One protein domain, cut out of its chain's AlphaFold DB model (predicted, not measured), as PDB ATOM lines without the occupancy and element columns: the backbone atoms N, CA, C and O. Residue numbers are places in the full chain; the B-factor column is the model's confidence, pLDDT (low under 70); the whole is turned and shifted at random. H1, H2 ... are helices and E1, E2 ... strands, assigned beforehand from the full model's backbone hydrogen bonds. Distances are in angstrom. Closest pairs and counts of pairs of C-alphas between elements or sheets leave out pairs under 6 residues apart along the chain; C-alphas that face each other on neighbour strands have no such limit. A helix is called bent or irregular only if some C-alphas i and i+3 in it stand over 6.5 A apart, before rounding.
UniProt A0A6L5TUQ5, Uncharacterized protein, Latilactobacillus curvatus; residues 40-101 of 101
ATOM      1  N   GLN A  40      12.542   5.088  25.955       85.25
ATOM      2  CA  GLN A  40      12.009   5.647  24.715       85.25
ATOM      3  C   GLN A  40      12.511   7.070  24.453       85.25
ATOM      4  O   GLN A  40      12.948   7.377  23.345       85.25
ATOM      5  N   ARG A  41      12.500   7.950  25.463       84.44
ATOM      6  CA  ARG A  41      13.021   9.318  25.308       84.44
ATOM      7  C   ARG A  41      14.502   9.331  24.943       84.44
ATOM      8  O   ARG A  41      14.887  10.076  24.045       84.44
ATOM      9  N   ARG A  42      15.316   8.503  25.606       82.88
ATOM     10  CA  ARG A  42      16.750   8.375  25.294       82.88
ATOM     11  C   ARG A  42      16.960   7.873  23.867       82.88
ATOM     12  O   ARG A  42      17.762   8.461  23.141       82.88
ATOM     13  N   CYS A  43      16.193   6.869  23.443       83.75
ATOM     14  CA  CYS A  43      16.249   6.354  22.079       83.75
ATOM     15  C   CYS A  43      15.936   7.431  21.053       83.75
ATOM     16  O   CYS A  43      16.738   7.657  20.157       83.75
ATOM     17  N   VAL A  44      14.840   8.162  21.238       84.25
ATOM     18  CA  VAL A  44      14.442   9.237  20.325       84.25
ATOM     19  C   VAL A  44      15.527  10.312  20.230       84.25
ATOM     20  O   VAL A  44      15.906  10.715  19.132       84.25
ATOM     21  N   THR A  45      16.088  10.764  21.359       84.25
ATOM     22  CA  THR A  45      17.146  11.792  21.328       84.25
ATOM     23  C   THR A  45      18.380  11.349  20.555       84.25
ATOM     24  O   THR A  45      18.988  12.140  19.836       84.25
ATOM     25  N   ALA A  46      18.750  10.085  20.683       83.12
ATOM     26  CA  ALA A  46      19.962   9.585  20.079       83.12
ATOM     27  C   ALA A  46      19.732   9.086  18.635       83.12
ATOM     28  O   ALA A  46      20.636   9.217  17.813       83.12
ATOM     29  N   GLU A  47      18.498   8.727  18.254       83.00
ATOM     30  CA  GLU A  47      18.069   8.652  16.851       83.00
ATOM     31  C   GLU A  47      18.270   9.993  16.139       83.00
ATOM     32  O   GLU A  47      18.916  10.028  15.091       83.00
ATOM     33  N   TYR A  48      17.813  11.107  16.724       82.62
ATOM     34  CA  TYR A  48      18.041  12.440  16.148       82.62
ATOM     35  C   TYR A  48      19.532  12.776  16.021       82.62
ATOM     36  O   TYR A  48      19.957  13.333  15.005       82.62
ATOM     37  N   ALA A  49      20.348  12.401  17.010       83.62
ATOM     38  CA  ALA A  49      21.794  12.593  16.939       83.62
ATOM     39  C   ALA A  49      22.424  11.786  15.790       83.62
ATOM     40  O   ALA A  49      23.256  12.308  15.044       83.62
ATOM     41  N   VAL A  50      22.007  10.531  15.591       84.19
ATOM     42  CA  VAL A  50      22.486   9.707  14.472       84.19
ATOM     43  C   VAL A  50      22.006  10.235  13.129       84.19
ATOM     44  O   VAL A  50      22.793  10.247  12.182       84.19
ATOM     45  N   MET A  51      20.771  10.730  13.031       83.50
ATOM     46  CA  MET A  51      20.288  11.408  11.824       83.50
ATOM     47  C   MET A  51      21.189  12.597  11.471       83.50
ATOM     48  O   MET A  51      21.647  12.697  10.332       83.50
ATOM     49  N   ALA A  52      21.521  13.446  12.448       82.81
ATOM     50  CA  ALA A  52      22.422  14.579  12.240       82.81
ATOM     51  C   ALA A  52      23.832  14.130  11.809       82.81
ATOM     52  O   ALA A  52      24.412  14.707  10.887       82.81
ATOM     53  N   MET A  53      24.369  13.061  12.406       83.12
ATOM     54  CA  MET A  53      25.651  12.480  11.988       83.12
ATOM     55  C   MET A  53      25.605  11.905  10.565       83.12
ATOM     56  O   MET A  53      26.578  12.051   9.823       83.12
ATOM     57  N   ALA A  54      24.499  11.267  10.168       83.44
ATOM     58  CA  ALA A  54      24.317  10.731   8.819       83.44
ATOM     59  C   ALA A  54      24.299  11.855   7.778       83.44
ATOM     60  O   ALA A  54      25.006  11.760   6.773       83.44
ATOM     61  N   VAL A  55      23.560  12.936   8.053       81.81
ATOM     62  CA  VAL A  55      23.536  14.142   7.213       81.81
ATOM     63  C   VAL A  55      24.934  14.750   7.118       81.81
ATOM     64  O   VAL A  55      25.424  14.984   6.018       81.81
ATOM     65  N   ASN A  56      25.631  14.932   8.243       83.44
ATOM     66  CA  ASN A  56      26.966  15.534   8.234       83.44
ATOM     67  C   ASN A  56      27.987  14.680   7.455       83.44
ATOM     68  O   ASN A  56      28.816  15.204   6.715       83.44
ATOM     69  N   ARG A  57      27.903  13.344   7.553       81.00
ATOM     70  CA  ARG A  57      28.723  12.435   6.731       81.00
ATOM     71  C   ARG A  57      28.399  12.529   5.244       81.00
ATOM     72  O   ARG A  57      29.317  12.397   4.442       81.00
ATOM     73  N   LEU A  58      27.131  12.709   4.883       79.31
ATOM     74  CA  LEU A  58      26.714  12.877   3.492       79.31
ATOM     75  C   LEU A  58      27.277  14.186   2.919       79.31
ATOM     76  O   LEU A  58      27.943  14.150   1.890       79.31
ATOM     77  N   VAL A  59      27.130  15.293   3.654       81.62
ATOM     78  CA  VAL A  59      27.683  16.607   3.285       81.62
ATOM     79  C   VAL A  59      29.208  16.552   3.134       81.62
ATOM     80  O   VAL A  59      29.753  16.998   2.129       81.62
ATOM     81  N   ASN A  60      29.921  15.941   4.086       81.88
ATOM     82  CA  ASN A  60      31.388  15.869   4.045       81.88
ATOM     83  C   ASN A  60      31.950  15.019   2.897       81.88
ATOM     84  O   ASN A  60      33.129  15.148   2.573       81.88
ATOM     85  N   LYS A  61      31.142  14.149   2.277       80.25
ATOM     86  CA  LYS A  61      31.561  13.385   1.092       80.25
ATOM     87  C   LYS A  61      31.505  14.200  -0.200       80.25
ATOM     88  O   LYS A  61      32.056  13.756  -1.205       80.25
ATOM     89  N   GLN A  62      30.872  15.369  -0.187       74.56
ATOM     90  CA  GLN A  62      30.734  16.222  -1.361       74.56
ATOM     91  C   GLN A  62      31.832  17.288  -1.434       74.56
ATOM     92  O   GLN A  62      32.391  17.694  -0.409       74.56
ATOM     93  N   PRO A  63      32.140  17.776  -2.650       77.44
ATOM     94  CA  PRO A  63      33.129  18.825  -2.840       77.44
ATOM     95  C   PRO A  63      32.738  20.112  -2.088       77.44
ATOM     96  O   PRO A  63      31.549  20.429  -2.002       77.44
ATOM     97  N   PRO A  64      33.709  20.922  -1.618       74.38
ATOM     98  CA  PRO A  64      33.462  22.085  -0.750       74.38
ATOM     99  C   PRO A  64      32.440  23.095  -1.293       74.38
ATOM    100  O   PRO A  64      31.712  23.726  -0.532       74.38
ATOM    101  N   ARG A  65      32.349  23.237  -2.624       70.81
ATOM    102  CA  ARG A  65      31.357  24.106  -3.283       70.81
ATOM    103  C   ARG A  65      29.915  23.606  -3.138       70.81
ATOM    104  O   ARG A  65      29.010  24.428  -3.065       70.81
ATOM    105  N   ALA A  66      29.705  22.293  -3.096       70.44
ATOM    106  CA  ALA A  66      28.381  21.681  -2.994       70.44
ATOM    107  C   ALA A  66      27.896  21.576  -1.535       70.44
ATOM    108  O   ALA A  66      26.695  21.623  -1.285       70.44
ATOM    109  N   GLN A  67      28.810  21.532  -0.558       74.00
ATOM    110  CA  GLN A  67      28.482  21.408   0.872       74.00
ATOM    111  C   GLN A  67      27.500  22.482   1.370       74.00
ATOM    112  O   GLN A  67      26.538  22.175   2.076       74.00
ATOM    113  N   TRP A  68      27.702  23.736   0.955       69.00
ATOM    114  CA  TRP A  68      26.834  24.860   1.325       69.00
ATOM    115  C   TRP A  68      25.414  24.755   0.755       69.00
ATOM    116  O   TRP A  68      24.469  25.235   1.383       69.00
ATOM    117  N   GLN A  69      25.253  24.149  -0.424       67.19
ATOM    118  CA  GLN A  69      23.940  23.947  -1.044       67.19
ATOM    119  C   GLN A  69      23.189  22.817  -0.338       67.19
ATOM    120  O   GLN A  69      22.031  22.989   0.035       67.19
ATOM    121  N   LEU A  70      23.888  21.720  -0.048       68.31
ATOM    122  CA  LEU A  70      23.341  20.550   0.629       68.31
ATOM    123  C   LEU A  70      22.882  20.821   2.064       68.31
ATOM    124  O   LEU A  70      21.867  20.279   2.494       68.31
ATOM    125  N   GLN A  71      23.541  21.707   2.812       68.81
ATOM    126  CA  GLN A  71      23.067  22.086   4.155       68.81
ATOM    127  C   GLN A  71      21.664  22.717   4.165       68.81
ATOM    128  O   GLN A  71      21.016  22.738   5.211       68.81
ATOM    129  N   ARG A  72      21.185  23.227   3.023       68.56
ATOM    130  CA  ARG A  72      19.848  23.826   2.884       68.56
ATOM    131  C   ARG A  72      18.831  22.884   2.237       68.56
ATOM    132  O   ARG A  72      17.680  23.277   2.053       68.56
ATOM    133  N   GLU A  73      19.232  21.667   1.876       73.69
ATOM    134  CA  GLU A  73      18.346  20.699   1.235       73.69
ATOM    135  C   GLU A  73      17.544  19.883   2.252       73.69
ATOM    136  O   GLU A  73      17.978  19.586   3.364       73.69
ATOM    137  N   THR A  74      16.327  19.520   1.853       70.12
ATOM    138  CA  THR A  74      15.468  18.619   2.618       70.12
ATOM    139  C   THR A  74      15.877  17.182   2.319       70.12
ATOM    140  O   THR A  74      15.792  16.744   1.171       70.12
ATOM    141  N   TYR A  75      16.301  16.447   3.344       75.06
ATOM    142  CA  TYR A  75      16.706  15.050   3.218       75.06
ATOM    143  C   TYR A  75      15.533  14.108   3.459       75.06
ATOM    144  O   TYR A  75      14.725  14.323   4.364       75.06
ATOM    145  N   GLN A  76      15.476  13.019   2.695       76.81
ATOM    146  CA  GLN A  76      14.600  11.904   3.034       76.81
ATOM    147  C   GLN A  76      15.300  11.017   4.057       76.81
ATOM    148  O   GLN A  76      16.346  10.427   3.765       76.81
ATOM    149  N   VAL A  77      14.714  10.933   5.251       76.56
ATOM    150  CA  VAL A  77      15.192  10.078   6.336       76.56
ATOM    151  C   VAL A  77      14.261   8.882   6.464       76.56
ATOM    152  O   VAL A  77      13.073   9.040   6.733       76.56
ATOM    153  N   VAL A  78      14.802   7.681   6.277       79.00
ATOM    154  CA  VAL A  78      14.073   6.424   6.461       79.00
ATOM    155  C   VAL A  78      14.738   5.645   7.585       79.00
ATOM    156  O   VAL A  78      15.910   5.281   7.488       79.00
ATOM    157  N   THR A  79      13.990   5.375   8.649       74.56
ATOM    158  CA  THR A  79      14.408   4.521   9.761       74.56
ATOM    159  C   THR A  79      13.854   3.112   9.558       74.56
ATOM    160  O   THR A  79      12.645   2.903   9.491       74.56
ATOM    161  N   GLN A  80      14.731   2.116   9.435       74.19
ATOM    162  CA  GLN A  80      14.339   0.705   9.351       74.19
ATOM    163  C   GLN A  80      15.193  -0.116  10.299       74.19
ATOM    164  O   GLN A  80      16.406  -0.145  10.133       74.19
ATOM    165  N   LYS A  81      14.554  -0.812  11.250       66.81
ATOM    166  CA  LYS A  81      15.163  -1.862  12.088       66.81
ATOM    167  C   LYS A  81      16.620  -1.553  12.474       66.81
ATOM    168  O   LYS A  81      17.503  -2.313  12.102       66.81
ATOM    169  N   GLN A  82      16.867  -0.438  13.172       70.38
ATOM    170  CA  GLN A  82      18.207  -0.033  13.647       70.38
ATOM    171  C   GLN A  82      19.169   0.531  12.581       70.38
ATOM    172  O   GLN A  82      20.360   0.688  12.837       70.38
ATOM    173  N   ALA A  83      18.681   0.895  11.398       75.12
ATOM    174  CA  ALA A  83      19.433   1.646  10.401       75.12
ATOM    175  C   ALA A  83      18.702   2.944  10.040       75.12
ATOM    176  O   ALA A  83      17.503   2.945   9.750       75.12
ATOM    177  N   ILE A  84      19.446   4.048  10.046       79.69
ATOM    178  CA  ILE A  84      18.991   5.351   9.568       79.69
ATOM    179  C   ILE A  84      19.580   5.568   8.184       79.69
ATOM    180  O   ILE A  84      20.801   5.587   8.009       79.69
ATOM    181  N   TYR A  85      18.705   5.737   7.204       79.12
ATOM    182  CA  TYR A  85      19.069   6.048   5.836       79.12
ATOM    183  C   TYR A  85      18.746   7.500   5.543       79.12
ATOM    184  O   TYR A  85      17.591   7.902   5.637       79.12
ATOM    185  N   VAL A  86      19.757   8.265   5.160       78.56
ATOM    186  CA  VAL A  86      19.607   9.655   4.735       78.56
ATOM    187  C   VAL A  86      19.907   9.720   3.252       78.56
ATOM    188  O   VAL A  86      20.981   9.294   2.825       78.56
ATOM    189  N   THR A  87      18.950  10.229   2.483       79.62
ATOM    190  CA  THR A  87      19.041  10.327   1.024       79.62
ATOM    191  C   THR A  87      18.881  11.779   0.599       79.62
ATOM    192  O   THR A  87      17.958  12.456   1.066       79.62
ATOM    193  N   ASN A  88      19.768  12.263  -0.269       80.06
ATOM    194  CA  ASN A  88      19.618  13.575  -0.892       80.06
ATOM    195  C   ASN A  88      18.757  13.502  -2.171       80.06
ATOM    196  O   ASN A  88      18.598  12.436  -2.764       80.06
ATOM    197  N   LYS A  89      18.267  14.652  -2.649       76.25
ATOM    198  CA  LYS A  89      17.597  14.850  -3.943       76.25
ATOM    199  C   LYS A  89      18.411  14.349  -5.137       76.25
ATOM    200  O   LYS A  89      17.826  13.892  -6.109       76.25
ATOM    201  N   ALA A  90      19.741  14.382  -5.043       75.00
ATOM    202  CA  ALA A  90      20.641  13.811  -6.046       75.00
ATOM    203  C   ALA A  90      20.681  12.264  -6.049       75.00
ATOM    204  O   ALA A  90      21.365  11.673  -6.876       75.00
ATOM    205  N   GLY A  91      19.985  11.596  -5.120       74.38
ATOM    206  CA  GLY A  91      19.960  10.135  -4.987       74.38
ATOM    207  C   GLY A  91      21.105   9.549  -4.156       74.38
ATOM    208  O   GLY A  91      21.128   8.345  -3.904       74.38
ATOM    209  N   GLU A  92      22.041  10.376  -3.683       78.19
ATOM    210  CA  GLU A  92      23.111   9.929  -2.791       78.19
ATOM    211  C   GLU A  92      22.558   9.526  -1.425       78.19
ATOM    212  O   GLU A  92      21.769  10.257  -0.820       78.19
ATOM    213  N   ARG A  93      22.999   8.368  -0.926       79.50
ATOM    214  CA  ARG A  93      22.487   7.761   0.303       79.50
ATOM    215  C   ARG A  93      23.614   7.429   1.270       79.50
ATOM    216  O   ARG A  93      24.616   6.825   0.893       79.50
ATOM    217  N   VAL A  94      23.406   7.742   2.544       82.00
ATOM    218  CA  VAL A  94      24.238   7.267   3.655       82.00
ATOM    219  C   VAL A  94      23.375   6.450   4.604       82.00
ATOM    220  O   VAL A  94      22.270   6.852   4.960       82.00
ATOM    221  N   ALA A  95      23.892   5.291   5.003       82.19
ATOM    222  CA  ALA A  95      23.300   4.443   6.022       82.19
ATOM    223  C   ALA A  95      24.158   4.497   7.290       82.19
ATOM    224  O   ALA A  95      25.378   4.328   7.221       82.19
ATOM    225  N   LEU A  96      23.522   4.703   8.440       81.19
ATOM    226  CA  LEU A  96      24.139   4.527   9.750       81.19
ATOM    227  C   LEU A  96      23.362   3.481  10.535       81.19
ATOM    228  O   LEU A  96      22.159   3.619  10.737       81.19
ATOM    229  N   GLN A  97      24.066   2.444  10.980       81.75
ATOM    230  CA  GLN A  97      23.528   1.520  11.968       81.75
ATOM    231  C   GLN A  97      23.562   2.182  13.345       81.75
ATOM    232  O   GLN A  97      24.522   2.861  13.707       81.75
ATOM    233  N   TRP A  98      22.486   1.994  14.090       73.69
ATOM    234  CA  TRP A  98      22.218   2.642  15.360       73.69
ATOM    235  C   TRP A  98      21.410   1.687  16.222       73.69
ATOM    236  O   TRP A  98      20.435   1.114  15.751       73.69
ATOM    237  N   HIS A  99      21.811   1.482  17.467       72.81
ATOM    238  CA  HIS A  99      21.102   0.597  18.382       72.81
ATOM    239  C   HIS A  99      20.732   1.387  19.628       72.81
ATOM    240  O   HIS A  99      21.578   2.076  20.198       72.81
ATOM    241  N   CYS A 100      19.476   1.258  20.048       72.81
ATOM    242  CA  CYS A 100      19.027   1.721  21.347       72.81
ATOM    243  C   CYS A 100      18.660   0.521  22.222       72.81
ATOM    244  O   CYS A 100      18.027  -0.413  21.724       72.81
ATOM    245  N   TYR A 101      19.074   0.566  23.488       62.78
ATOM    246  CA  TYR A 101      18.826  -0.453  24.511       62.78
ATOM    247  C   TYR A 101      17.818   0.048  25.541       62.78
ATOM    248  O   TYR A 101      17.953   1.225  25.957       62.78
TER     249      TYR A 101
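AT A GLANCE: This is residues 40 to 101 of the 101 residues of an uncharacterized protein of Latilactobacillus curvatus (UniProt A0A6L5TUQ5). One long helix, H1, runs most of the length of a narrow rod, and a small sheet of three strands covers one side of it, with the sheet's other face bare. A short second helix, H2, sits off the sheet at the end of the rod where H1 finishes, and the chain folds back from it into the strands. The printed part has 62 residues, with two named helices and then three named strands, H1 H2 E1 E2 E3; the sheet has the order E1 - E2 - E3, antiparallel throughout, and the class is mixed, helices and strands. The whole is compact, with a radius of gyration of the C-alphas of 12.1 A, and the C-alphas span 39 by 17 by 17 A.

HOW THE PARTS SIT: Start with H1, residues 40 to 60, and go on to H2, residues 64 to 70. They only just touch, with 3 pairs of C-alphas within 8 A, made by residues 59 to 60 of H1 alone; the closest C-alphas are those of Val 59 and Gln 67, 5.4 A apart. They form a helical hairpin, running opposite ways at a steep tilt of 42 degrees. Every O i to N i+4 pair of H1 is within hydrogen-bond range, but in H2 this holds for 1 of 3, beside 2 of 4 O i to N i+3 pairs. Next come E1, residues 76 to 80, E2, residues 83 to 87, and E3, residues 93 to 97, a meander, each strand the antiparallel neighbour of the one before. In the hairpin of E1 and E2, look at N 78 and O 85, 2.9 A apart and within hydrogen-bond range; in that of E2 and E3, at N 84 and O 96, 2.8 A. E1 and E3 are the edge strands. H1 is on the sheet at a height of 9.0 A, making two layers, a helix on one face of a sheet. It lies over E2 and E3, slantwise to the strands, at 39 degrees to E3 on the local plane. Its closest C-alphas to E3 are those of Leu 58 and Val 94, 6.1 A apart; to E2, those of Ala 54 and Val 86, 6.3 A. H2 is not on the sheet, and is apart from E2 and E3.

IN THESE COORDINATES: Find C-alpha 40 at (12.009, 5.647, 24.715); from there H1 runs 30.1 A to C-alpha 60 at (31.388, 15.869, 4.045). H2 covers 10.3 A and is only just irregular: C-alphas 65 and 68 are 6.50 A apart. E1 measures 12.9 A, E2 12.8 A and E3 13.3 A, ending at C-alpha 97 at (23.528, 1.520, 11.968).

THE WHOLE: The two C-alphas farthest apart are those of Arg 65 and Tyr 101, 39.1 A, while those of Gln 40 and Tyr 101, the chain's last residue, are 9.2 A apart. The printed part has no cut, and the four links between its elements are tight. The mean pLDDT of the printed part is 77.6; look for values under 70 at residues 68 to 72, 81 and 101.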